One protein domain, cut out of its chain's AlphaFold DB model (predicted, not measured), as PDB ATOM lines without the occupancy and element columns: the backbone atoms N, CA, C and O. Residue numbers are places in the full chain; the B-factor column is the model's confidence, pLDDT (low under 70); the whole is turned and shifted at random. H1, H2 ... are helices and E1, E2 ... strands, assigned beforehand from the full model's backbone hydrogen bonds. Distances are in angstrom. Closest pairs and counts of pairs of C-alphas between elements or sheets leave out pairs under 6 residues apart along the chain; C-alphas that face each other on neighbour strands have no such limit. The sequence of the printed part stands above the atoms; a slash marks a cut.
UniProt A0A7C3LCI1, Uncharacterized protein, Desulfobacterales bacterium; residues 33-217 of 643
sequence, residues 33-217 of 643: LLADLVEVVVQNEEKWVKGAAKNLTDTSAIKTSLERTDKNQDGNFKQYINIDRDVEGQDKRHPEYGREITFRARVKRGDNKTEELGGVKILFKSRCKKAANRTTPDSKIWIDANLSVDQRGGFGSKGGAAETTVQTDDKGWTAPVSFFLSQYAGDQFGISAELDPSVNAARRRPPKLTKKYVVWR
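Overview. This is residues 33 to 217 of the 643 residues of an uncharacterized protein of Desulfobacterales bacterium (UniProt A0A7C3LCI1). Little regular structure is present: two strongly twisted mixed sheets, E3-E2-E1-E5-E8 and the curled E4-E10-E9-E6-E7, stand partly face to face; H1 lies farthest out. The printed part has 185 residues, 68 in ten named strands and, after E6, one named helix, mostly strand. It is compact, radius of gyration of the C-alphas 17.1 A, spanning 59 by 39 by 28 A.

Along the chain. Find E1, residues 33-42, at C-alpha 33 (38.022, -33.420, 12.885), bending 52 degrees at 39. Its sheet also holds E2, 46-50, E3, 64-67, E5, 100-109, and E8, 177-180. The other holds E4, 77-80, E6, 121-129, E7, 163-167, E9, 188-195, and E10, 213-217, its last C-alpha at (14.324, -34.074, -15.560).

Arrangement. E1 and E5 are antiparallel, N 38 and O 104 2.8 A apart. The closest C-alphas of E1 and E9, Leu 34 and Glu 194, are 6.6 A apart. H1, 132-135, is on neither sheet.

Size, cuts and confidence. The printed part has no cut; H1 to E7 is among the long links; pLDDT is under 70 at 53-55, 144-145 and 203.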
ATOM      1  N   LEU A  33      39.149 -34.273  13.234       92.00
ATOM      2  CA  LEU A  33      38.022 -33.420  12.885       92.00
ATOM      3  C   LEU A  33      37.705 -33.615  11.406       92.00
ATOM      4  O   LEU A  33      38.607 -33.550  10.576       92.00
ATOM      5  N   LEU A  34      36.425 -33.745  11.068       92.56
ATOM      6  CA  LEU A  34      35.991 -33.649   9.680       92.56
ATOM      7  C   LEU A  34      36.093 -32.184   9.219       92.56
ATOM      8  O   LEU A  34      35.334 -31.316   9.670       92.56
ATOM      9  N   ALA A  35      37.075 -31.904   8.368       92.00
ATOM     10  CA  ALA A  35      37.352 -30.583   7.824       92.00
ATOM     11  C   ALA A  35      36.371 -30.257   6.695       92.00
ATOM     12  O   ALA A  35      35.613 -29.285   6.803       92.00
ATOM     13  N   ASP A  36      36.300 -31.135   5.695       93.56
ATOM     14  CA  ASP A  36      35.602 -30.888   4.436       93.56
ATOM     15  C   ASP A  36      34.695 -32.069   4.055       93.56
ATOM     16  O   ASP A  36      34.966 -33.225   4.383       93.56
ATOM     17  N   LEU A  37      33.608 -31.755   3.354       94.81
ATOM     18  CA  LEU A  37      32.777 -32.680   2.583       94.81
ATOM     19  C   LEU A  37      32.480 -31.948   1.281       94.81
ATOM     20  O   LEU A  37      31.884 -30.879   1.335       94.81
ATOM     21  N   VAL A  38      32.911 -32.473   0.144       94.88
ATOM     22  CA  VAL A  38      32.774 -31.807  -1.154       94.88
ATOM     23  C   VAL A  38      32.212 -32.767  -2.189       94.88
ATOM     24  O   VAL A  38      32.531 -33.953  -2.188       94.88
ATOM     25  N   GLU A  39      31.366 -32.244  -3.070       95.31
ATOM     26  CA  GLU A  39      31.036 -32.893  -4.337       95.31
ATOM     27  C   GLU A  39      32.197 -32.659  -5.311       95.31
ATOM     28  O   GLU A  39      32.766 -31.562  -5.339       95.31
ATOM     29  N   VAL A  40      32.549 -33.680  -6.086       95.00
ATOM     30  CA  VAL A  40      33.641 -33.631  -7.060       95.00
ATOM     31  C   VAL A  40      33.165 -34.075  -8.436       95.00
ATOM     32  O   VAL A  40      32.328 -34.967  -8.564       95.00
ATOM     33  N   VAL A  41      33.731 -33.462  -9.471       95.00
ATOM     34  CA  VAL A  41      33.543 -33.838 -10.873       95.00
ATOM     35  C   VAL A  41      34.912 -34.003 -11.508       95.00
ATOM     36  O   VAL A  41      35.775 -33.140 -11.368       95.00
ATOM     37  N   VAL A  42      35.098 -35.106 -12.227       93.81
ATOM     38  CA  VAL A  42      36.296 -35.341 -13.037       93.81
ATOM     39  C   VAL A  42      35.986 -34.937 -14.476       93.81
ATOM     40  O   VAL A  42      35.120 -35.556 -15.100       93.81
ATOM     41  N   GLN A  43      36.666 -33.889 -14.944       91.94
ATOM     42  CA  GLN A  43      36.750 -33.467 -16.347       91.94
ATOM     43  C   GLN A  43      38.169 -33.804 -16.847       91.94
ATOM     44  O   GLN A  43      38.630 -34.926 -16.661       91.94
ATOM     45  N   ASN A  44      38.906 -32.814 -17.359       92.44
ATOM     46  CA  ASN A  44      40.346 -32.902 -17.606       92.44
ATOM     47  C   ASN A  44      41.174 -33.027 -16.306       92.44
ATOM     48  O   ASN A  44      42.313 -33.480 -16.318       92.44
ATOM     49  N   GLU A  45      40.599 -32.594 -15.185       93.12
ATOM     50  CA  GLU A  45      41.125 -32.732 -13.828       93.12
ATOM     51  C   GLU A  45      39.955 -32.869 -12.838       93.12
ATOM     52  O   GLU A  45      38.790 -32.649 -13.196       93.12
ATOM     53  N   GLU A  46      40.249 -33.229 -11.589       93.88
ATOM     54  CA  GLU A  46      39.252 -33.247 -10.518       93.88
ATOM     55  C   GLU A  46      38.948 -31.813 -10.062       93.88
ATOM     56  O   GLU A  46      39.849 -31.055  -9.698       93.88
ATOM     57  N   LYS A  47      37.665 -31.445 -10.073       94.38
ATOM     58  CA  LYS A  47      37.163 -30.132  -9.654       94.38
ATOM     59  C   LYS A  47      36.143 -30.319  -8.547       94.38
ATOM     60  O   LYS A  47      35.313 -31.224  -8.615       94.38
ATOM     61  N   TRP A  48      36.158 -29.447  -7.544       93.00
ATOM     62  CA  TRP A  48      35.123 -29.461  -6.508       93.00
ATOM     63  C   TRP A  48      33.947 -28.569  -6.908       93.00
ATOM     64  O   TRP A  48      34.117 -27.531  -7.553       93.00
ATOM     65  N   VAL A  49      32.738 -28.954  -6.513       91.31
ATOM     66  CA  VAL A  49      31.512 -28.239  -6.884       91.31
ATOM     67  C   VAL A  49      31.098 -27.276  -5.773       91.31
ATOM     68  O   VAL A  49      30.807 -27.665  -4.636       91.31
ATOM     69  N   LYS A  50      31.053 -25.982  -6.100       86.19
ATOM     70  CA  LYS A  50      30.673 -24.907  -5.181       86.19
ATOM     71  C   LYS A  50      29.214 -25.014  -4.764       86.19
ATOM     72  O   LYS A  50      28.312 -25.204  -5.575       86.19
ATOM     73  N   GLY A  51      28.985 -24.797  -3.470       74.31
ATOM     74  CA  GLY A  51      27.656 -24.713  -2.871       74.31
ATOM     75  C   GLY A  51      27.067 -26.049  -2.413       74.31
ATOM     76  O   GLY A  51      26.084 -26.013  -1.669       74.31
ATOM     77  N   ALA A  52      27.659 -27.189  -2.799       70.25
ATOM     78  CA  ALA A  52      27.292 -28.521  -2.308       70.25
ATOM     79  C   ALA A  52      27.430 -28.615  -0.780       70.25
ATOM     80  O   ALA A  52      26.532 -29.130  -0.124       70.25
ATOM     81  N   ALA A  53      28.484 -28.021  -0.209       69.81
ATOM     82  CA  ALA A  53      28.727 -27.870   1.230       69.81
ATOM     83  C   ALA A  53      29.470 -26.542   1.529       69.81
ATOM     84  O   ALA A  53      29.592 -25.690   0.646       69.81
ATOM     85  N   LYS A  54      29.957 -26.336   2.770       67.75
ATOM     86  CA  LYS A  54      30.830 -25.185   3.108       67.75
ATOM     87  C   LYS A  54      32.066 -25.171   2.192       67.75
ATOM     88  O   LYS A  54      32.551 -26.239   1.834       67.75
ATOM     89  N   ASN A  55      32.556 -23.975   1.841       69.88
ATOM     90  CA  ASN A  55      33.719 -23.793   0.963       69.88
ATOM     91  C   ASN A  55      34.896 -24.682   1.384       69.88
ATOM     92  O   ASN A  55      35.187 -24.785   2.579       69.88
ATOM     93  N   LEU A  56      35.551 -25.281   0.386       79.56
ATOM     94  CA  LEU A  56      36.738 -26.108   0.555       79.56
ATOM     95  C   LEU A  56      37.817 -25.329   1.316       79.56
ATOM     96  O   LEU A  56      38.208 -24.241   0.890       79.56
ATOM     97  N   THR A  57      38.279 -25.874   2.441       79.44
ATOM     98  CA  THR A  57      39.275 -25.195   3.286       79.44
ATOM     99  C   THR A  57      40.718 -25.467   2.871       79.44
ATOM    100  O   THR A  57      41.608 -24.720   3.270       79.44
ATOM    101  N   ASP A  58      40.954 -26.488   2.047       82.69
ATOM    102  CA  ASP A  58      42.273 -26.817   1.516       82.69
ATOM    103  C   ASP A  58      42.215 -27.162   0.033       82.69
ATOM    104  O   ASP A  58      41.651 -28.177  -0.376       82.69
ATOM    105  N   THR A  59      42.841 -26.305  -0.763       82.25
ATOM    106  CA  THR A  59      42.907 -26.395  -2.221       82.25
ATOM    107  C   THR A  59      44.157 -27.122  -2.724       82.25
ATOM    108  O   THR A  59      44.378 -27.185  -3.931       82.25
ATOM    109  N   SER A  60      44.985 -27.692  -1.842       80.50
ATOM    110  CA  SER A  60      46.205 -28.415  -2.231       80.50
ATOM    111  C   SER A  60      45.915 -29.687  -3.033       80.50
ATOM    112  O   SER A  60      46.676 -30.012  -3.944       80.50
ATOM    113  N   ALA A  61      44.813 -30.380  -2.721       82.25
ATOM    114  CA  ALA A  61      44.384 -31.598  -3.411       82.25
ATOM    115  C   ALA A  61      43.462 -31.316  -4.606       82.25
ATOM    116  O   ALA A  61      43.594 -31.965  -5.638       82.25
ATOM    117  N   ILE A  62      42.563 -30.332  -4.481       87.38
ATOM    118  CA  ILE A  62      41.596 -29.962  -5.522       87.38
ATOM    119  C   ILE A  62      41.670 -28.448  -5.726       87.38
ATOM    120  O   ILE A  62      41.138 -27.664  -4.936       87.38
ATOM    121  N   LYS A  63      42.384 -28.036  -6.775       87.31
ATOM    122  CA  LYS A  63      42.747 -26.626  -6.998       87.31
ATOM    123  C   LYS A  63      41.638 -25.829  -7.668       87.31
ATOM    124  O   LYS A  63      41.481 -24.641  -7.392       87.31
ATOM    125  N   THR A  64      40.876 -26.470  -8.545       92.06
ATOM    126  CA  THR A  64      39.869 -25.811  -9.370       92.06
ATOM    127  C   THR A  64      38.462 -26.181  -8.933       92.06
ATOM    128  O   THR A  64      38.211 -27.192  -8.272       92.06
ATOM    129  N   SER A  65      37.530 -25.290  -9.251       91.94
ATOM    130  CA  SER A  65      36.149 -25.378  -8.798       91.94
ATOM    131  C   SER A  65      35.183 -25.184  -9.952       91.94
ATOM    132  O   SER A  65      35.442 -24.346 -10.816       91.94
ATOM    133  N   LEU A  66      34.037 -25.848  -9.887       92.00
ATOM    134  CA  LEU A  66      32.881 -25.595 -10.744       92.00
ATOM    135  C   LEU A  66      31.747 -25.005  -9.912       92.00
ATOM    136  O   LEU A  66      31.631 -25.288  -8.720       92.00
ATOM    137  N   GLU A  67      30.910 -24.174 -10.518       88.88
ATOM    138  CA  GLU A  67      29.714 -23.661  -9.856       88.88
ATOM    139  C   GLU A  67      28.480 -24.448 -10.278       88.88
ATOM    140  O   GLU A  67      28.299 -24.753 -11.452       88.88
ATOM    141  N   ARG A  68      27.613 -24.739  -9.306       89.06
ATOM    142  CA  ARG A  68      26.302 -25.329  -9.554       89.06
ATOM    143  C   ARG A  68      25.226 -24.250  -9.529       89.06
ATOM    144  O   ARG A  68      24.862 -23.731  -8.463       89.06
ATOM    145  N   THR A  69      24.721 -23.912 -10.707       88.75
ATOM    146  CA  THR A  69      23.767 -22.813 -10.916       88.75
ATOM    147  C   THR A  69      22.318 -23.274 -10.771       88.75
ATOM    148  O   THR A  69      21.497 -22.552 -10.201       88.75
ATOM    149  N   ASP A  70      22.017 -24.507 -11.181       93.62
ATOM    150  CA  ASP A  70      20.652 -25.024 -11.230       93.62
ATOM    151  C   ASP A  70      20.100 -25.409  -9.847       93.62
ATOM    152  O   ASP A  70      20.442 -26.433  -9.237       93.62
ATOM    153  N   LYS A  71      19.200 -24.555  -9.346       94.69
ATOM    154  CA  LYS A  71      18.547 -24.673  -8.037       94.69
ATOM    155  C   LYS A  71      17.028 -24.570  -8.161       94.69
ATOM    156  O   LYS A  71      16.500 -23.949  -9.083       94.69
ATOM    157  N   ASN A  72      16.307 -25.197  -7.236       93.69
ATOM    158  CA  ASN A  72      14.872 -24.977  -7.071       93.69
ATOM    159  C   ASN A  72      14.605 -23.690  -6.257       93.69
ATOM    160  O   ASN A  72      15.534 -23.027  -5.798       93.69
ATOM    161  N   GLN A  73      13.329 -23.357  -6.049       91.62
ATOM    162  CA  GLN A  73      12.907 -22.157  -5.305       91.62
ATOM    163  C   GLN A  73      13.386 -22.140  -3.839       91.62
ATOM    164  O   GLN A  73      13.574 -21.071  -3.273       91.62
ATOM    165  N   ASP A  74      13.661 -23.310  -3.250       92.44
ATOM    166  CA  ASP A  74      14.197 -23.447  -1.887       92.44
ATOM    167  C   ASP A  74      15.737 -23.362  -1.836       92.44
ATOM    168  O   ASP A  74      16.352 -23.574  -0.788       92.44
ATOM    169  N   GLY A  75      16.395 -23.144  -2.978       92.88
ATOM    170  CA  GLY A  75      17.853 -23.147  -3.089       92.88
ATOM    171  C   GLY A  75      18.504 -24.533  -2.979       92.88
ATOM    172  O   GLY A  75      19.723 -24.597  -2.777       92.88
ATOM    173  N   ASN A  76      17.725 -25.618  -3.095       95.31
ATOM    174  CA  ASN A  76      18.224 -26.990  -3.242       95.31
ATOM    175  C   ASN A  76      18.670 -27.234  -4.684       95.31
ATOM    176  O   ASN A  76      18.115 -26.651  -5.614       95.31
ATOM    177  N   PHE A  77      19.637 -28.121  -4.885       96.31
ATOM    178  CA  PHE A  77      20.179 -28.406  -6.207       96.31
ATOM    179  C   PHE A  77      19.246 -29.282  -7.030       96.31
ATOM    180  O   PHE A  77      18.731 -30.278  -6.525       96.31
ATOM    181  N   LYS A  78      19.054 -28.944  -8.304       97.62
ATOM    182  CA  LYS A  78      18.396 -29.842  -9.258       97.62
ATOM    183  C   LYS A  78      19.419 -30.848  -9.781       97.62
ATOM    184  O   LYS A  78      20.531 -30.448 -10.121       97.62
ATOM    185  N   GLN A  79      19.059 -32.125  -9.842       97.69
ATOM    186  CA  GLN A  79      19.800 -33.141 -10.590       97.69
ATOM    187  C   GLN A  79      18.924 -33.666 -11.725       97.69
ATOM    188  O   GLN A  79      17.897 -34.284 -11.458       97.69
ATOM    189  N   TYR A  80      19.339 -33.468 -12.969       97.62
ATOM    190  CA  TYR A  80      18.639 -33.945 -14.153       97.62
ATOM    191  C   TYR A  80      19.074 -35.362 -14.506       97.62
ATOM    192  O   TYR A  80      20.082 -35.594 -15.172       97.62
ATOM    193  N   ILE A  81      18.286 -36.328 -14.049       96.69
ATOM    194  CA  ILE A  81      18.659 -37.742 -14.109       96.69
ATOM    195  C   ILE A  81      18.517 -38.375 -15.493       96.69
ATOM    196  O   ILE A  81      19.043 -39.463 -15.703       96.69
ATOM    197  N   ASN A  82      17.786 -37.729 -16.405       95.12
ATOM    198  CA  ASN A  82      17.566 -38.236 -17.757       95.12
ATOM    199  C   ASN A  82      18.701 -37.862 -18.718       95.12
ATOM    200  O   ASN A  82      18.801 -38.485 -19.763       95.12
ATOM    201  N   ILE A  83      19.544 -36.879 -18.380       94.50
ATOM    202  CA  ILE A  83      20.636 -36.400 -19.237       94.50
ATOM    203  C   ILE A  83      21.930 -37.124 -18.879       94.50
ATOM    204  O   ILE A  83      22.277 -37.226 -17.702       94.50
ATOM    205  N   ASP A  84      22.655 -37.604 -19.890       93.50
ATOM    206  CA  ASP A  84      24.002 -38.132 -19.700       93.50
ATOM    207  C   ASP A  84      24.943 -37.012 -19.230       93.50
ATOM    208  O   ASP A  84      25.011 -35.932 -19.823       93.50
ATOM    209  N   ARG A  85      25.698 -37.272 -18.163       92.88
ATOM    210  CA  ARG A  85      26.695 -36.337 -17.636       92.88
ATOM    211  C   ARG A  85      27.787 -35.986 -18.642       92.88
ATOM    212  O   ARG A  85      28.347 -34.900 -18.537       92.88
ATOM    213  N   ASP A  86      28.043 -36.862 -19.608       93.56
ATOM    214  CA  ASP A  86      29.065 -36.714 -20.645       93.56
ATOM    215  C   ASP A  86      28.464 -36.355 -22.011       93.56
ATOM    216  O   ASP A  86      29.119 -36.523 -23.039       93.56
ATOM    217  N   VAL A  87      27.237 -35.819 -22.055       91.88
ATOM    218  CA  VAL A  87      26.545 -35.472 -23.312       91.88
ATOM    219  C   VAL A  87      27.329 -34.499 -24.211       91.88
ATOM    220  O   VAL A  87      27.161 -34.489 -25.429       91.88
ATOM    221  N   GLU A  88      28.233 -33.699 -23.639       91.25
ATOM    222  CA  GLU A  88      29.138 -32.812 -24.383       91.25
ATOM    223  C   GLU A  88      30.594 -33.311 -24.454       91.25
ATOM    224  O   GLU A  88      31.450 -32.617 -25.017       91.25
ATOM    225  N   GLY A  89      30.860 -34.511 -23.935       93.31
ATOM    226  CA  GLY A  89      32.180 -35.101 -23.702       93.31
ATOM    227  C   GLY A  89      32.620 -35.009 -22.235       93.31
ATOM    228  O   GLY A  89      32.192 -34.116 -21.503       93.31
ATOM    229  N   GLN A  90      33.512 -35.911 -21.811       94.44
ATOM    230  CA  GLN A  90      33.981 -36.017 -20.417       94.44
ATOM    231  C   GLN A  90      34.632 -34.726 -19.895       94.44
ATOM    232  O   GLN A  90      34.378 -34.317 -18.764       94.44
ATOM    233  N   ASP A  91      35.388 -34.016 -20.736       94.06
ATOM    234  CA  ASP A  91      36.021 -32.738 -20.367       94.06
ATOM    235  C   ASP A  91      35.016 -31.610 -20.090       94.06
ATOM    236  O   ASP A  91      35.369 -30.581 -19.514       94.06
ATOM    237  N   LYS A  92      33.753 -31.799 -20.488       93.00
ATOM    238  CA  LYS A  92      32.635 -30.870 -20.282       93.00
ATOM    239  C   LYS A  92      31.559 -31.457 -19.372       93.00
ATOM    240  O   LYS A  92      30.416 -31.013 -19.409       93.00
ATOM    241  N   ARG A  93      31.913 -32.451 -18.554       93.88
ATOM    242  CA  ARG A  93      30.979 -33.105 -17.638       93.88
ATOM    243  C   ARG A  93      30.278 -32.095 -16.731       93.88
ATOM    244  O   ARG A  93      30.947 -31.300 -16.066       93.88
ATOM    245  N   HIS A  94      28.951 -32.175 -16.669       93.31
ATOM    246  CA  HIS A  94      28.106 -31.295 -15.852       93.31
ATOM    247  C   HIS A  94      27.773 -31.942 -14.498       93.31
ATOM    248  O   HIS A  94      27.316 -33.089 -14.486       93.31
ATOM    249  N   PRO A  95      27.952 -31.249 -13.355       94.75
ATOM    250  CA  PRO A  95      27.610 -31.789 -12.031       94.75
ATOM    251  C   PRO A  95      26.111 -32.079 -11.845       94.75
ATOM    252  O   PRO A  95      25.717 -32.929 -11.043       94.75
ATOM    253  N   GLU A  96      25.250 -31.368 -12.565       95.62
ATOM    254  CA  GLU A  96      23.798 -31.489 -12.480       95.62
ATOM    255  C   GLU A  96      23.200 -32.614 -13.329       95.62
ATOM    256  O   GLU A  96      22.002 -32.865 -13.202       95.62
ATOM    257  N   TYR A  97      23.980 -33.288 -14.178       96.06
ATOM    258  CA  TYR A  97      23.484 -34.316 -15.098       96.06
ATOM    259  C   TYR A  97      23.777 -35.736 -14.610       96.06
ATOM    260  O   TYR A  97      24.762 -36.009 -13.925       96.06
ATOM    261  N   GLY A  98      22.886 -36.658 -14.960       96.19
ATOM    262  CA  GLY A  98      22.957 -38.063 -14.582       96.19
ATOM    263  C   GLY A  98      22.475 -38.333 -13.158       96.19
ATOM    264  O   GLY A  98      22.137 -37.435 -12.391       96.19
ATOM    265  N   ARG A  99      22.406 -39.617 -12.797       96.31
ATOM    266  CA  ARG A  99      21.976 -40.061 -11.456       96.31
ATOM    267  C   ARG A  99      23.104 -40.106 -10.435       96.31
ATOM    268  O   ARG A  99      22.818 -40.121  -9.243       96.31
ATOM    269  N   GLU A 100      24.341 -40.225 -10.892       97.69
ATOM    270  CA  GLU A 100      25.503 -40.418 -10.033       97.69
ATOM    271  C   GLU A 100      26.102 -39.070  -9.632       97.69
ATOM    272  O   GLU A 100      26.394 -38.241 -10.489       97.69
ATOM    273  N   ILE A 101      26.321 -38.891  -8.334       97.44
ATOM    274  CA  ILE A 101      27.049 -37.767  -7.750       97.44
ATOM    275  C   ILE A 101      28.223 -38.341  -6.964       97.44
ATOM    276  O   ILE A 101      28.059 -39.319  -6.232       97.44
ATOM    277  N   THR A 102      29.397 -37.734  -7.091       97.12
ATOM    278  CA  THR A 102      30.614 -38.214  -6.436       97.12
ATOM    279  C   THR A 102      31.039 -37.256  -5.332       97.12
ATOM    280  O   THR A 102      31.033 -36.040  -5.508       97.12
ATOM    281  N   PHE A 103      31.425 -37.808  -4.182       96.81
ATOM    282  CA  PHE A 103      31.822 -37.048  -3.001       96.81
ATOM    283  C   PHE A 103      33.225 -37.409  -2.528       96.81
ATOM    284  O   PHE A 103      33.678 -38.542  -2.680       96.81
ATOM    285  N   ARG A 104      33.877 -36.456  -1.867       96.38
ATOM    286  CA  ARG A 104      35.048 -36.692  -1.022       96.38
ATOM    287  C   ARG A 104      34.870 -36.017   0.325       96.38
ATOM    288  O   ARG A 104      34.221 -34.978   0.441       96.38
ATOM    289  N   ALA A 105      35.485 -36.593   1.342       95.81
ATOM    290  CA  ALA A 105      35.575 -36.015   2.668       95.81
ATOM    291  C   ALA A 105      37.038 -35.850   3.062       95.81
ATOM    292  O   ALA A 105      37.899 -36.603   2.604       95.81
ATOM    293  N   ARG A 106      37.308 -34.878   3.933       95.69
ATOM    294  CA  ARG A 106      38.646 -34.660   4.467       95.69
ATOM    295  C   ARG A 106      38.654 -34.582   5.974       95.69
ATOM    296  O   ARG A 106      37.854 -33.850   6.563       95.69
ATOM    297  N   VAL A 107      39.612 -35.251   6.596       94.81
ATOM    298  CA  VAL A 107      39.941 -35.056   8.006       94.81
ATOM    299  C   VAL A 107      41.142 -34.143   8.189       94.81
ATOM    300  O   VAL A 107      42.032 -34.049   7.350       94.81
ATOM    301  N   LYS A 108      41.176 -33.490   9.344       93.69
ATOM    302  CA  LYS A 108      42.368 -32.854   9.893       93.69
ATOM    303  C   LYS A 108      42.520 -33.240  11.351       93.69
ATOM    304  O   LYS A 108      41.533 -33.581  12.010       93.69
ATOM    305  N   ARG A 109      43.725 -33.130  11.890       93.19
ATOM    306  CA  ARG A 109      43.920 -33.281  13.330       93.19
ATOM    307  C   ARG A 109      43.459 -32.038  14.083       93.19
ATOM    308  O   ARG A 109      43.453 -30.923  13.561       93.19
ATOM    309  N   GLY A 110      43.048 -32.238  15.330       89.25
ATOM    310  CA  GLY A 110      42.609 -31.173  16.228       89.25
ATOM    311  C   GLY A 110      43.725 -30.212  16.637       89.25
ATOM    312  O   GLY A 110      43.421 -29.080  16.996       89.25
ATOM    313  N   ASP A 111      44.982 -30.648  16.541       91.06
ATOM    314  CA  ASP A 111      46.198 -29.853  16.752       91.06
ATOM    315  C   ASP A 111      46.732 -29.211  15.453       91.06
ATOM    316  O   ASP A 111      47.781 -28.578  15.470       91.06
ATOM    317  N   ASN A 112      46.003 -29.346  14.336       88.62
ATOM    318  CA  ASN A 112      46.351 -28.852  12.997       88.62
ATOM    319  C   ASN A 112      47.641 -29.428  12.383       88.62
ATOM    320  O   ASN A 112      48.114 -28.896  11.380       88.62
ATOM    321  N   LYS A 113      48.188 -30.519  12.925       90.94
ATOM    322  CA  LYS A 113      49.296 -31.233  12.283       90.94
ATOM    323  C   LYS A 113      48.823 -32.048  11.073       90.94
ATOM    324  O   LYS A 113      47.638 -32.389  10.973       90.94
ATOM    325  N   THR A 114      49.742 -32.342  10.153       89.06
ATOM    326  CA  THR A 114      49.445 -32.995   8.864       89.06
ATOM    327  C   THR A 114      49.854 -34.462   8.802       89.06
ATOM    328  O   THR A 114      49.455 -35.146   7.866       89.06
ATOM    329  N   GLU A 115      50.631 -34.963   9.762       91.88
ATOM    330  CA  GLU A 115      50.971 -36.383   9.837       91.88
ATOM    331  C   GLU A 115      49.839 -37.236  10.439       91.88
ATOM    332  O   GLU A 115      49.003 -36.734  11.195       91.88
ATOM    333  N   GLU A 116      49.835 -38.537  10.125       92.19
ATOM    334  CA  GLU A 116      48.875 -39.540  10.628       92.19
ATOM    335  C   GLU A 116      47.408 -39.264  10.249       92.19
ATOM    336  O   GLU A 116      46.485 -39.486  11.035       92.19
ATOM    337  N   LEU A 117      47.181 -38.754   9.036       94.44
ATOM    338  CA  LEU A 117      45.839 -38.543   8.487       94.44
ATOM    339  C   LEU A 117      45.307 -39.740   7.680       94.44
ATOM    340  O   LEU A 117      44.115 -39.760   7.378       94.44
ATOM    341  N   GLY A 118      46.156 -40.720   7.352       96.38
ATOM    342  CA  GLY A 118      45.793 -41.936   6.618       96.38
ATOM    343  C   GLY A 118      45.059 -42.976   7.466       96.38
ATOM    344  O   GLY A 118      45.253 -43.071   8.676       96.38
ATOM    345  N   GLY A 119      44.180 -43.754   6.830       96.56
ATOM    346  CA  GLY A 119      43.440 -44.856   7.455       96.56
ATOM    347  C   GLY A 119      42.261 -44.434   8.343       96.56
ATOM    348  O   GLY A 119      41.569 -45.294   8.897       96.56
ATOM    349  N   VAL A 120      41.977 -43.133   8.478       96.69
ATOM    350  CA  VAL A 120      40.858 -42.643   9.294       96.69
ATOM    351  C   VAL A 120      39.542 -42.986   8.601       96.69
ATOM    352  O   VAL A 120      39.302 -42.607   7.455       96.69
ATOM    353  N   LYS A 121      38.665 -43.709   9.303       97.62
ATOM    354  CA  LYS A 121      37.372 -44.147   8.767       97.62
ATOM    355  C   LYS A 121      36.339 -43.019   8.786       97.62
ATOM    356  O   LYS A 121      36.097 -42.396   9.822       97.62
ATOM    357  N   ILE A 122      35.695 -42.809   7.644       97.81
ATOM    358  CA  ILE A 122      34.629 -41.831   7.425       97.81
ATOM    359  C   ILE A 122      33.366 -42.558   7.001       97.81
ATOM    360  O   ILE A 122      33.376 -43.298   6.018       97.81
ATOM    361  N   LEU A 123      32.284 -42.307   7.730       97.69
ATOM    362  CA  LEU A 123      30.954 -42.828   7.460       97.69
ATOM    363  C   LEU A 123      30.163 -41.797   6.652       97.69
ATOM    364  O   LEU A 123      29.882 -40.692   7.123       97.69
ATOM    365  N   PHE A 124      29.797 -42.168   5.432       98.25
ATOM    366  CA  PHE A 124      28.870 -41.429   4.588       98.25
ATOM    367  C   PHE A 124      27.458 -41.957   4.805       98.25
ATOM    368  O   PHE A 124      27.246 -43.167   4.851       98.25
ATOM    369  N   LYS A 125      26.483 -41.052   4.898       98.12
ATOM    370  CA  LYS A 125      25.060 -41.386   5.031       98.12
ATOM    371  C   LYS A 125      24.229 -40.585   4.049       98.12
ATOM    372  O   LYS A 125      24.546 -39.437   3.731       98.12
ATOM    373  N   SER A 126      23.134 -41.183   3.607       97.94
ATOM    374  CA  SER A 126      22.140 -40.540   2.761       97.94
ATOM    375  C   SER A 126      20.784 -40.531   3.455       97.94
ATOM    376  O   SER A 126      20.345 -41.520   4.042       97.94
ATOM    377  N   ARG A 127      20.089 -39.395   3.384       96.62
ATOM    378  CA  ARG A 127      18.704 -39.273   3.841       96.62
ATOM    379  C   ARG A 127      17.820 -38.861   2.679       96.62
ATOM    380  O   ARG A 127      17.948 -37.750   2.169       96.62
ATOM    381  N   CYS A 128      16.886 -39.734   2.317       96.06
ATOM    382  CA  CYS A 128      15.877 -39.451   1.306       96.06
ATOM    383  C   CYS A 128      14.598 -38.893   1.951       96.06
ATOM    384  O   CYS A 128      13.999 -39.525   2.822       96.06
ATOM    385  N   LYS A 129      14.148 -37.723   1.495       96.12
ATOM    386  CA  LYS A 129      12.766 -37.262   1.644       96.12
ATOM    387  C   LYS A 129      12.037 -37.608   0.347       96.12
ATOM    388  O   LYS A 129      12.309 -36.997  -0.685       96.12
ATOM    389  N   LYS A 130      11.125 -38.581   0.413       94.50
ATOM    390  CA  LYS A 130      10.308 -39.003  -0.733       94.50
ATOM    391  C   LYS A 130       9.469 -37.832  -1.259       94.50
ATOM    392  O   LYS A 130       9.004 -36.996  -0.477       94.50
ATOM    393  N   ALA A 131       9.238 -37.796  -2.568       91.69
ATOM    394  CA  ALA A 131       8.263 -36.885  -3.166       91.69
ATOM    395  C   ALA A 131       6.855 -37.081  -2.559       91.69
ATOM    396  O   ALA A 131       6.523 -38.165  -2.069       91.69
ATOM    397  N   ALA A 132       5.993 -36.059  -2.631       87.88
ATOM    398  CA  ALA A 132       4.646 -36.106  -2.043       87.88
ATOM    399  C   ALA A 132       3.827 -37.321  -2.529       87.88
ATOM    400  O   ALA A 132       3.354 -38.108  -1.713       87.88
ATOM    401  N   ASN A 133       3.783 -37.556  -3.846       82.94
ATOM    402  CA  ASN A 133       3.042 -38.672  -4.456       82.94
ATOM    403  C   ASN A 133       3.575 -40.070  -4.081       82.94
ATOM    404  O   ASN A 133       2.852 -41.049  -4.227       82.94
ATOM    405  N   ARG A 134       4.815 -40.175  -3.579       86.88
ATOM    406  CA  ARG A 134       5.388 -41.420  -3.033       86.88
ATOM    407  C   ARG A 134       5.263 -41.546  -1.520       86.88
ATOM    408  O   ARG A 134       5.394 -42.645  -0.990       86.88
ATOM    409  N   THR A 135       5.073 -40.432  -0.819       83.25
ATOM    410  CA  THR A 135       4.872 -40.426   0.636       83.25
ATOM    411  C   THR A 135       3.458 -40.899   0.971       83.25
ATOM    412  O   THR A 135       3.276 -41.668   1.908       83.25
ATOM    413  N   THR A 136       2.481 -40.486   0.162       80.12
ATOM    414  CA  THR A 136       1.074 -40.909   0.233       80.12
ATOM    415  C   THR A 136       0.648 -41.541  -1.096       80.12
ATOM    416  O   THR A 136      -0.076 -40.908  -1.869       80.12
ATOM    417  N   PRO A 137       1.153 -42.746  -1.410       81.69
ATOM    418  CA  PRO A 137       0.852 -43.418  -2.669       81.69
ATOM    419  C   PRO A 137      -0.641 -43.753  -2.768       81.69
ATOM    420  O   PRO A 137      -1.235 -44.268  -1.822       81.69
ATOM    421  N   ASP A 138      -1.251 -43.497  -3.926       82.06
ATOM    422  CA  ASP A 138      -2.562 -44.073  -4.242       82.06
ATOM    423  C   ASP A 138      -2.344 -45.566  -4.532       82.06
ATOM    424  O   ASP A 138      -1.671 -45.918  -5.504       82.06
ATOM    425  N   SER A 139      -2.878 -46.444  -3.681       82.31
ATOM    426  CA  SER A 139      -2.710 -47.901  -3.795       82.31
ATOM    427  C   SER A 139      -3.316 -48.490  -5.070       82.31
ATOM    428  O   SER A 139      -3.056 -49.637  -5.399       82.31
ATOM    429  N   LYS A 140      -4.111 -47.716  -5.819       80.31
ATOM    430  CA  LYS A 140      -4.595 -48.113  -7.152       80.31
ATOM    431  C   LYS A 140      -3.581 -47.857  -8.263       80.31
ATOM    432  O   LYS A 140      -3.799 -48.282  -9.390       80.31
ATOM    433  N   ILE A 141      -2.533 -47.094  -7.972       79.25
ATOM    434  CA  ILE A 141      -1.479 -46.707  -8.917       79.25
ATOM    435  C   ILE A 141      -0.186 -47.454  -8.597       79.25
ATOM    436  O   ILE A 141       0.553 -47.818  -9.504       79.25
ATOM    437  N   TRP A 142       0.085 -47.682  -7.315       81.62
ATOM    438  CA  TRP A 142       1.316 -48.292  -6.825       81.62
ATOM    439  C   TRP A 142       1.078 -49.719  -6.346       81.62
ATOM    440  O   TRP A 142       0.181 -49.923  -5.533       81.62
ATOM    441  N   ILE A 143       1.928 -50.655  -6.783       72.00
ATOM    442  CA  ILE A 143       1.934 -52.051  -6.301       72.00
ATOM    443  C   ILE A 143       2.390 -52.082  -4.840       72.00
ATOM    444  O   ILE A 143       1.687 -52.532  -3.940       72.00
ATOM    445  N   ASP A 144       3.554 -51.499  -4.603       65.75
ATOM    446  CA  ASP A 144       4.030 -51.002  -3.331       65.75
ATOM    447  C   ASP A 144       4.744 -49.684  -3.661       65.75
ATOM    448  O   ASP A 144       5.312 -49.527  -4.734       65.75
ATOM    449  N   ALA A 145       4.717 -48.653  -2.817       69.56
ATOM    450  CA  ALA A 145       5.370 -47.371  -3.165       69.56
ATOM    451  C   ALA A 145       6.913 -47.434  -3.202       69.56
ATOM    452  O   ALA A 145       7.624 -46.419  -3.071       69.56
ATOM    453  N   ASN A 146       7.436 -48.651  -3.317       80.38
ATOM    454  CA  ASN A 146       8.825 -48.973  -3.429       80.38
ATOM    455  C   ASN A 146       9.209 -49.002  -4.899       80.38
ATOM    456  O   ASN A 146       8.590 -49.600  -5.765       80.38
ATOM    457  N   LEU A 147      10.309 -48.324  -5.157       89.25
ATOM    458  CA  LEU A 147      10.979 -48.397  -6.434       89.25
ATOM    459  C   LEU A 147      11.611 -49.791  -6.574       89.25
ATOM    460  O   LEU A 147      11.973 -50.397  -5.556       89.25
ATOM    461  N   SER A 148      11.793 -50.286  -7.798       89.00
ATOM    462  CA  SER A 148      12.651 -51.456  -8.030       89.00
ATOM    463  C   SER A 148      14.094 -51.153  -7.594       89.00
ATOM    464  O   SER A 148      14.448 -49.991  -7.379       89.00
ATOM    465  N   VAL A 149      14.939 -52.174  -7.424       90.50
ATOM    466  CA  VAL A 149      16.323 -51.984  -6.942       90.50
ATOM    467  C   VAL A 149      17.071 -50.956  -7.800       90.50
ATOM    468  O   VAL A 149      17.560 -49.961  -7.268       90.50
ATOM    469  N   ASP A 150      17.020 -51.088  -9.125       91.44
ATOM    470  CA  ASP A 150      17.708 -50.169 -10.045       91.44
ATOM    471  C   ASP A 150      17.124 -48.749 -10.062       91.44
ATOM    472  O   ASP A 150      17.785 -47.790 -10.476       91.44
ATOM    473  N   GLN A 151      15.892 -48.585  -9.583       93.06
ATOM    474  CA  GLN A 151      15.212 -47.299  -9.458       93.06
ATOM    475  C   GLN A 151      15.516 -46.594  -8.128       93.06
ATOM    476  O   GLN A 151      15.262 -45.393  -8.005       93.06
ATOM    477  N   ARG A 152      16.049 -47.298  -7.122       94.62
ATOM    478  CA  ARG A 152      16.388 -46.730  -5.806       94.62
ATOM    479  C   ARG A 152      17.708 -45.959  -5.852       94.62
ATOM    480  O   ARG A 152      18.554 -46.177  -6.719       94.62
ATOM    481  N   GLY A 153      17.865 -45.036  -4.906       96.50
ATOM    482  CA  GLY A 153      19.151 -44.394  -4.650       96.50
ATOM    483  C   GLY A 153      19.996 -45.187  -3.649       96.50
ATOM    484  O   GLY A 153      19.436 -45.982  -2.897       96.50
ATOM    485  N   GLY A 154      21.310 -44.968  -3.642       98.00
ATOM    486  CA  GLY A 154      22.251 -45.685  -2.776       98.00
ATOM    487  C   GLY A 154      23.718 -45.391  -3.089       98.00
ATOM    488  O   GLY A 154      24.043 -44.860  -4.152       98.00
ATOM    489  N   PHE A 155      24.611 -45.713  -2.152       98.44
ATOM    490  CA  PHE A 155      26.060 -45.609  -2.346       98.44
ATOM    491  C   PHE A 155      26.614 -46.788  -3.151       98.44
ATOM    492  O   PHE A 155      26.149 -47.919  -3.016       98.44
ATOM    493  N   GLY A 156      27.628 -46.520  -3.976       97.19
ATOM    494  CA  GLY A 156      28.369 -47.510  -4.768       97.19
ATOM    495  C   GLY A 156      27.637 -48.026  -6.010       97.19
ATOM    496  O   GLY A 156      28.268 -48.253  -7.038       97.19
ATOM    497  N   SER A 157      26.313 -48.164  -5.955       97.00
ATOM    498  CA  SER A 157      25.491 -48.636  -7.073       97.00
ATOM    499  C   SER A 157      24.040 -48.145  -6.983       97.00
ATOM    500  O   SER A 157      23.587 -47.627  -5.958       97.00
ATOM    501  N   LYS A 158      23.283 -48.312  -8.076       95.62
ATOM    502  CA  LYS A 158      21.826 -48.100  -8.094       95.62
ATOM    503  C   LYS A 158      21.174 -49.045  -7.075       95.62
ATOM    504  O   LYS A 158      21.407 -50.246  -7.115       95.62
ATOM    505  N   GLY A 159      20.399 -48.492  -6.142       95.25
ATOM    506  CA  GLY A 159      19.812 -49.256  -5.037       95.25
ATOM    507  C   GLY A 159      20.803 -49.808  -4.009       95.25
ATOM    508  O   GLY A 159      20.418 -50.681  -3.233       95.25
ATOM    509  N   GLY A 160      22.042 -49.307  -3.992       97.12
ATOM    510  CA  GLY A 160      23.040 -49.644  -2.982       97.12
ATOM    511  C   GLY A 160      22.661 -49.192  -1.565       97.12
ATOM    512  O   GLY A 160      21.568 -48.685  -1.301       97.12
ATOM    513  N   ALA A 161      23.586 -49.369  -0.623       97.44
ATOM    514  CA  ALA A 161      23.338 -49.076   0.785       97.44
ATOM    515  C   ALA A 161      23.084 -47.578   1.040       97.44
ATOM    516  O   ALA A 161      23.614 -46.704   0.352       97.44
ATOM    517  N   ALA A 162      22.291 -47.275   2.073       97.38
ATOM    518  CA  ALA A 162      22.043 -45.898   2.505       97.38
ATOM    519  C   ALA A 162      23.253 -45.263   3.209       97.38
ATOM    520  O   ALA A 162      23.285 -44.039   3.357       97.38
ATOM    521  N   GLU A 163      24.224 -46.083   3.621       98.25
ATOM    522  CA  GLU A 163      25.455 -45.686   4.295       98.25
ATOM    523  C   GLU A 163      26.651 -46.461   3.723       98.25
ATOM    524  O   GLU A 163      26.494 -47.591   3.261       98.25
ATOM    525  N   THR A 164      27.841 -45.862   3.751       98.44
ATOM    526  CA  THR A 164      29.102 -46.533   3.396       98.44
ATOM    527  C   THR A 164      30.260 -45.963   4.207       98.44
ATOM    528  O   THR A 164      30.282 -44.766   4.493       98.44
ATOM    529  N   THR A 165      31.238 -46.801   4.551       98.25
ATOM    530  CA  THR A 165      32.454 -46.382   5.258       98.25
ATOM    531  C   THR A 165      33.660 -46.499   4.336       98.25
ATOM    532  O   THR A 165      33.890 -47.545   3.732       98.25
ATOM    533  N   VAL A 166      34.464 -45.440   4.265       98.06
ATOM    534  CA  VAL A 166      35.728 -45.404   3.511       98.06
ATOM    535  C   VAL A 166      36.860 -44.869   4.382       98.06
ATOM    536  O   VAL A 166      36.612 -44.279   5.433       98.06
ATOM    537  N   GLN A 167      38.104 -45.085   3.963       98.31
ATOM    538  CA  GLN A 167      39.294 -44.609   4.670       98.31
ATOM    539  C   GLN A 167      39.945 -43.436   3.939       98.31
ATOM    540  O   GLN A 167      39.795 -43.286   2.723       98.31
ATOM    541  N   THR A 168      40.650 -42.602   4.696       97.75
ATOM    542  CA  THR A 168      41.437 -41.484   4.174       97.75
ATOM    543  C   THR A 168      42.840 -41.911   3.747       97.75
ATOM    544  O   THR A 168      43.403 -42.863   4.284       97.75
ATOM    545  N   ASP A 169      43.409 -41.189   2.789       96.62
ATOM    546  CA  ASP A 169      44.819 -41.250   2.411       96.62
ATOM    547  C   ASP A 169      45.707 -40.461   3.393       96.62
ATOM    548  O   ASP A 169      45.218 -39.810   4.320       96.62
ATOM    549  N   ASP A 170      47.021 -40.472   3.170       95.62
ATOM    550  CA  ASP A 170      47.998 -39.782   4.027       95.62
ATOM    551  C   ASP A 170      47.825 -38.254   4.067       95.62
ATOM    552  O   ASP A 170      48.358 -37.588   4.953       95.62
ATOM    553  N   LYS A 171      47.051 -37.678   3.137       94.38
ATOM    554  CA  LYS A 171      46.692 -36.250   3.105       94.38
ATOM    555  C   LYS A 171      45.353 -35.973   3.802       94.38
ATOM    556  O   LYS A 171      44.902 -34.820   3.859       94.38
ATOM    557  N   GLY A 172      44.722 -37.013   4.343       95.50
ATOM    558  CA  GLY A 172      43.452 -36.970   5.051       95.50
ATOM    559  C   GLY A 172      42.228 -36.981   4.150       95.50
ATOM    560  O   GLY A 172      41.140 -36.702   4.650       95.50
ATOM    561  N   TRP A 173      42.367 -37.274   2.858       96.44
ATOM    562  CA  TRP A 173      41.268 -37.297   1.897       96.44
ATOM    563  C   TRP A 173      40.735 -38.703   1.679       96.44
ATOM    564  O   TRP A 173      41.498 -39.645   1.509       96.44
ATOM    565  N   THR A 174      39.418 -38.860   1.620       97.31
ATOM    566  CA  THR A 174      38.835 -40.118   1.148       97.31
ATOM    567  C   THR A 174      39.044 -40.274  -0.357       97.31
ATOM    568  O   THR A 174      39.094 -39.285  -1.100       97.31
ATOM    569  N   ALA A 175      39.063 -41.524  -0.824       96.38
ATOM    570  CA  ALA A 175      38.801 -41.817  -2.230       96.38
ATOM    571  C   ALA A 175      37.418 -41.260  -2.658       96.38
ATOM    572  O   ALA A 175      36.568 -41.004  -1.790       96.38
ATOM    573  N   PRO A 176      37.171 -41.063  -3.967       96.56
ATOM    574  CA  PRO A 176      35.856 -40.673  -4.466       96.56
ATOM    575  C   PRO A 176      34.771 -41.693  -4.085       96.56
ATOM    576  O   PRO A 176      34.937 -42.896  -4.284       96.56
ATOM    577  N   VAL A 177      33.649 -41.210  -3.552       97.94
ATOM    578  CA  VAL A 177      32.496 -42.019  -3.133       97.94
ATOM    579  C   VAL A 177      31.290 -41.674  -3.995       97.94
ATOM    580  O   VAL A 177      30.759 -40.566  -3.913       97.94
ATOM    581  N   SER A 178      30.836 -42.628  -4.800       98.12
ATOM    582  CA  SER A 178      29.674 -42.452  -5.671       98.12
ATOM    583  C   SER A 178      28.358 -42.701  -4.940       98.12
ATOM    584  O   SER A 178      28.195 -43.697  -4.230       98.12
ATOM    585  N   PHE A 179      27.391 -41.820  -5.166       98.38
ATOM    586  CA  PHE A 179      26.008 -41.957  -4.734       98.38
ATOM    587  C   PHE A 179      25.076 -41.843  -5.936       98.38
ATOM    588  O   PHE A 179      25.131 -40.873  -6.689       98.38
ATOM    589  N   PHE A 180      24.185 -42.812  -6.097       98.38
ATOM    590  CA  PHE A 180      23.163 -42.807  -7.133       98.38
ATOM    591  C   PHE A 180      21.855 -42.282  -6.553       98.38
ATOM    592  O   PHE A 180      21.380 -42.767  -5.530       98.38
ATOM    593  N   LEU A 181      21.235 -41.314  -7.219       97.94
ATOM    594  CA  LEU A 181      19.887 -40.845  -6.904       97.94
ATOM    595  C   LEU A 181      18.827 -41.843  -7.397       97.94
ATOM    596  O   LEU A 181      19.091 -42.681  -8.266       97.94
ATOM    597  N   SER A 182      17.608 -41.757  -6.861       96.31
ATOM    598  CA  SER A 182      16.476 -42.547  -7.362       96.31
ATOM    599  C   SER A 182      16.019 -42.086  -8.755       96.31
ATOM    600  O   SER A 182      16.384 -41.005  -9.214       96.31
ATOM    601  N   GLN A 183      15.199 -42.896  -9.431       94.88
ATOM    602  CA  GLN A 183      14.533 -42.496 -10.682       94.88
ATOM    603  C   GLN A 183      13.269 -41.648 -10.469       94.88
ATOM    604  O   GLN A 183      12.715 -41.126 -11.434       94.88
ATOM    605  N   TYR A 184      12.789 -41.503  -9.230       95.19
ATOM    606  CA  TYR A 184      11.526 -40.815  -8.973       95.19
ATOM    607  C   TYR A 184      11.721 -39.309  -8.801       95.19
ATOM    608  O   TYR A 184      12.284 -38.846  -7.805       95.19
ATOM    609  N   ALA A 185      11.210 -38.536  -9.751       96.50
ATOM    610  CA  ALA A 185      11.344 -37.092  -9.761       96.50
ATOM    611  C   ALA A 185      10.603 -36.440  -8.580       96.50
ATOM    612  O   ALA A 185       9.459 -36.768  -8.252       96.50
ATOM    613  N   GLY A 186      11.295 -35.516  -7.918       96.81
ATOM    614  CA  GLY A 186      10.877 -34.863  -6.681       96.81
ATOM    615  C   GLY A 186      11.398 -35.488  -5.390       96.81
ATOM    616  O   GLY A 186      11.257 -34.862  -4.335       96.81
ATOM    617  N   ASP A 187      12.018 -36.671  -5.438       97.38
ATOM    618  CA  ASP A 187      12.784 -37.169  -4.296       97.38
ATOM    619  C   ASP A 187      13.922 -36.202  -3.958       97.38
ATOM    620  O   ASP A 187      14.554 -35.631  -4.849       97.38
ATOM    621  N   GLN A 188      14.191 -36.026  -2.664       97.81
ATOM    622  CA  GLN A 188      15.245 -35.137  -2.180       97.81
ATOM    623  C   GLN A 188      16.244 -35.903  -1.327       97.81
ATOM    624  O   GLN A 188      15.852 -36.579  -0.378       97.81
ATOM    625  N   PHE A 189      17.531 -35.739  -1.600       97.88
ATOM    626  CA  PHE A 189      18.606 -36.431  -0.902       97.88
ATOM    627  C   PHE A 189      19.515 -35.432  -0.201       97.88
ATOM    628  O   PHE A 189      20.050 -34.525  -0.832       97.88
ATOM    629  N   GLY A 190      19.674 -35.590   1.112       96.88
ATOM    630  CA  GLY A 190      20.751 -34.955   1.867       96.88
ATOM    631  C   GLY A 190      21.871 -35.961   2.090       96.88
ATOM    632  O   GLY A 190      21.591 -37.071   2.550       96.88
ATOM    633  N   ILE A 191      23.104 -35.577   1.772       97.25
ATOM    634  CA  ILE A 191      24.293 -36.396   2.004       97.25
ATOM    635  C   ILE A 191      25.037 -35.837   3.209       97.25
ATOM    636  O   ILE A 191      25.145 -34.621   3.391       97.25
ATOM    637  N   SER A 192      25.524 -36.729   4.060       96.81
ATOM    638  CA  SER A 192      26.325 -36.362   5.215       96.81
ATOM    639  C   SER A 192      27.566 -37.221   5.330       96.81
ATOM    640  O   SER A 192      27.531 -38.394   4.971       96.81
ATOM    641  N   ALA A 193      28.620 -36.653   5.901       96.94
ATOM    642  CA  ALA A 193      29.801 -37.391   6.321       96.94
ATOM    643  C   ALA A 193      30.089 -37.110   7.798       96.94
ATOM    644  O   ALA A 193      29.911 -35.985   8.281       96.94
ATOM    645  N   GLU A 194      30.550 -38.131   8.507       96.00
ATOM    646  CA  GLU A 194      31.018 -38.052   9.888       96.00
ATOM    647  C   GLU A 194      32.164 -39.036  10.129       96.00
ATOM    648  O   GLU A 194      32.397 -39.949   9.340       96.00
ATOM    649  N   LEU A 195      32.919 -38.822  11.207       96.25
ATOM    650  CA  LEU A 195      33.908 -39.806  11.639       96.25
ATOM    651  C   LEU A 195      33.174 -41.086  12.039       96.25
ATOM    652  O   LEU A 195      32.182 -41.016  12.771       96.25
ATOM    653  N   ASP A 196      33.668 -42.231  11.579       95.94
ATOM    654  CA  ASP A 196      33.099 -43.522  11.955       95.94
ATOM    655  C   ASP A 196      33.120 -43.682  13.490       95.94
ATOM    656  O   ASP A 196      34.091 -43.257  14.129       95.94
ATOM    657  N   PRO A 197      32.088 -44.280  14.119       92.75
ATOM    658  CA  PRO A 197      32.054 -44.490  15.564       92.75
ATOM    659  C   PRO A 197      33.274 -45.224  16.138       92.75
ATOM    660  O   PRO A 197      33.533 -45.086  17.337       92.75
ATOM    661  N   SER A 198      34.014 -45.984  15.321       92.31
ATOM    662  CA  SER A 198      35.261 -46.641  15.720       92.31
ATOM    663  C   SER A 198      36.455 -45.686  15.847       92.31
ATOM    664  O   SER A 198      37.494 -46.084  16.365       92.31
ATOM    665  N   VAL A 199      36.363 -44.451  15.345       90.81
ATOM    666  CA  VAL A 199      37.437 -43.453  15.423       90.81
ATOM    667  C   VAL A 199      37.390 -42.746  16.778       90.81
ATOM    668  O   VAL A 199      36.352 -42.240  17.218       90.81
ATOM    669  N   ASN A 200      38.543 -42.666  17.446       80.62
ATOM    670  CA  ASN A 200      38.670 -41.976  18.727       80.62
ATOM    671  C   ASN A 200      38.144 -40.530  18.637       80.62
ATOM    672  O   ASN A 200      38.487 -39.771  17.731       80.62
ATOM    673  N   ALA A 201      37.302 -40.148  19.604       73.75
ATOM    674  CA  ALA A 201      36.605 -38.858  19.682       73.75
ATOM    675  C   ALA A 201      35.500 -38.583  18.628       73.75
ATOM    676  O   ALA A 201      35.018 -37.448  18.558       73.75
ATOM    677  N   ALA A 202      35.020 -39.591  17.883       78.94
ATOM    678  CA  ALA A 202      33.910 -39.436  16.928       78.94
ATOM    679  C   ALA A 202      32.571 -39.018  17.578       78.94
ATOM    680  O   ALA A 202      31.854 -38.173  17.046       78.94
ATOM    681  N   ARG A 203      32.253 -39.540  18.775       67.31
ATOM    682  CA  ARG A 203      30.913 -39.492  19.417       67.31
ATOM    683  C   ARG A 203      30.348 -38.111  19.809       67.31
ATOM    684  O   ARG A 203      29.328 -38.054  20.487       67.31
ATOM    685  N   ARG A 204      30.972 -36.986  19.450       72.12
ATOM    686  CA  ARG A 204      30.541 -35.645  19.914       72.12
ATOM    687  C   ARG A 204      30.550 -34.553  18.849       72.12
ATOM    688  O   ARG A 204      30.494 -33.375  19.202       72.12
ATOM    689  N   ARG A 205      30.663 -34.892  17.564       80.56
ATOM    690  CA  ARG A 205      30.743 -33.880  16.500       80.56
ATOM    691  C   ARG A 205      29.558 -33.970  15.551       80.56
ATOM    692  O   ARG A 205      29.209 -35.075  15.155       80.56
ATOM    693  N   PRO A 206      28.953 -32.830  15.180       86.00
ATOM    694  CA  PRO A 206      27.890 -32.837  14.194       86.00
ATOM    695  C   PRO A 206      28.450 -33.274  12.831       86.00
ATOM    696  O   PRO A 206      29.569 -32.870  12.482       86.00
ATOM    697  N   PRO A 207      27.685 -34.055  12.053       92.75
ATOM    698  CA  PRO A 207      28.072 -34.415  10.699       92.75
ATOM    699  C   PRO A 207      28.211 -33.167   9.823       92.75
ATOM    700  O   PRO A 207      27.534 -32.150  10.025       92.75
ATOM    701  N   LYS A 208      29.066 -33.248   8.802       94.06
ATOM    702  CA  LYS A 208      29.042 -32.281   7.700       94.06
ATOM    703  C   LYS A 208      27.915 -32.680   6.762       94.06
ATOM    704  O   LYS A 208      27.779 -33.852   6.433       94.06
ATOM    705  N   LEU A 209      27.116 -31.703   6.356       94.38
ATOM    706  CA  LEU A 209      25.928 -31.900   5.534       94.38
ATOM    707  C   LEU A 209      26.096 -31.175   4.208       94.38
ATOM    708  O   LEU A 209      26.564 -30.031   4.184       94.38
ATOM    709  N   THR A 210      25.663 -31.817   3.132       94.19
ATOM    710  CA  THR A 210      25.448 -31.138   1.860       94.19
ATOM    711  C   THR A 210      24.122 -30.374   1.880       94.19
ATOM    712  O   THR A 210      23.220 -30.654   2.680       94.19
ATOM    713  N   LYS A 211      23.945 -29.441   0.942       92.56
ATOM    714  CA  LYS A 211      22.593 -29.072   0.507       92.56
ATOM    715  C   LYS A 211      21.901 -30.280  -0.122       92.56
ATOM    716  O   LYS A 211      22.540 -31.266  -0.493       92.56
ATOM    717  N   LYS A 212      20.575 -30.211  -0.232       96.19
ATOM    718  CA  LYS A 212      19.802 -31.310  -0.804       96.19
ATOM    719  C   LYS A 212      19.889 -31.315  -2.324       96.19
ATOM    720  O   LYS A 212      19.842 -30.256  -2.949       96.19
ATOM    721  N   TYR A 213      19.906 -32.517  -2.876       97.69
ATOM    722  CA  TYR A 213      19.751 -32.801  -4.296       97.69
ATOM    723  C   TYR A 213      18.318 -33.247  -4.550       97.69
ATOM    724  O   TYR A 213      17.845 -34.183  -3.911       97.69
ATOM    725  N   VAL A 214      17.617 -32.566  -5.444       98.06
ATOM    726  CA  VAL A 214      16.257 -32.904  -5.863       98.06
ATOM    727  C   VAL A 214      16.342 -33.598  -7.212       98.06
ATOM    728  O   VAL A 214      17.016 -33.101  -8.114       98.06
ATOM    729  N   VAL A 215      15.656 -34.726  -7.363       98.31
ATOM    730  CA  VAL A 215      15.576 -35.443  -8.639       98.31
ATOM    731  C   VAL A 215      14.680 -34.658  -9.597       98.31
ATOM    732  O   VAL A 215      13.503 -34.442  -9.309       98.31
ATOM    733  N   TRP A 216      15.241 -34.232 -10.721       98.06
ATOM    734  CA  TRP A 216      14.583 -33.508 -11.805       98.06
ATOM    735  C   TRP A 216      14.818 -34.211 -13.142       98.06
ATOM    736  O   TRP A 216      15.670 -35.090 -13.280       98.06
ATOM    737  N   ARG A 217      14.069 -33.784 -14.151       97.06
ATOM    738  CA  ARG A 217      14.324 -34.074 -15.560       97.06
ATOM    739  C   ARG A 217      14.397 -32.778 -16.343       97.06
ATOM    740  O   ARG A 217      13.850 -31.772 -15.897       97.06
TER     741      ARG A 217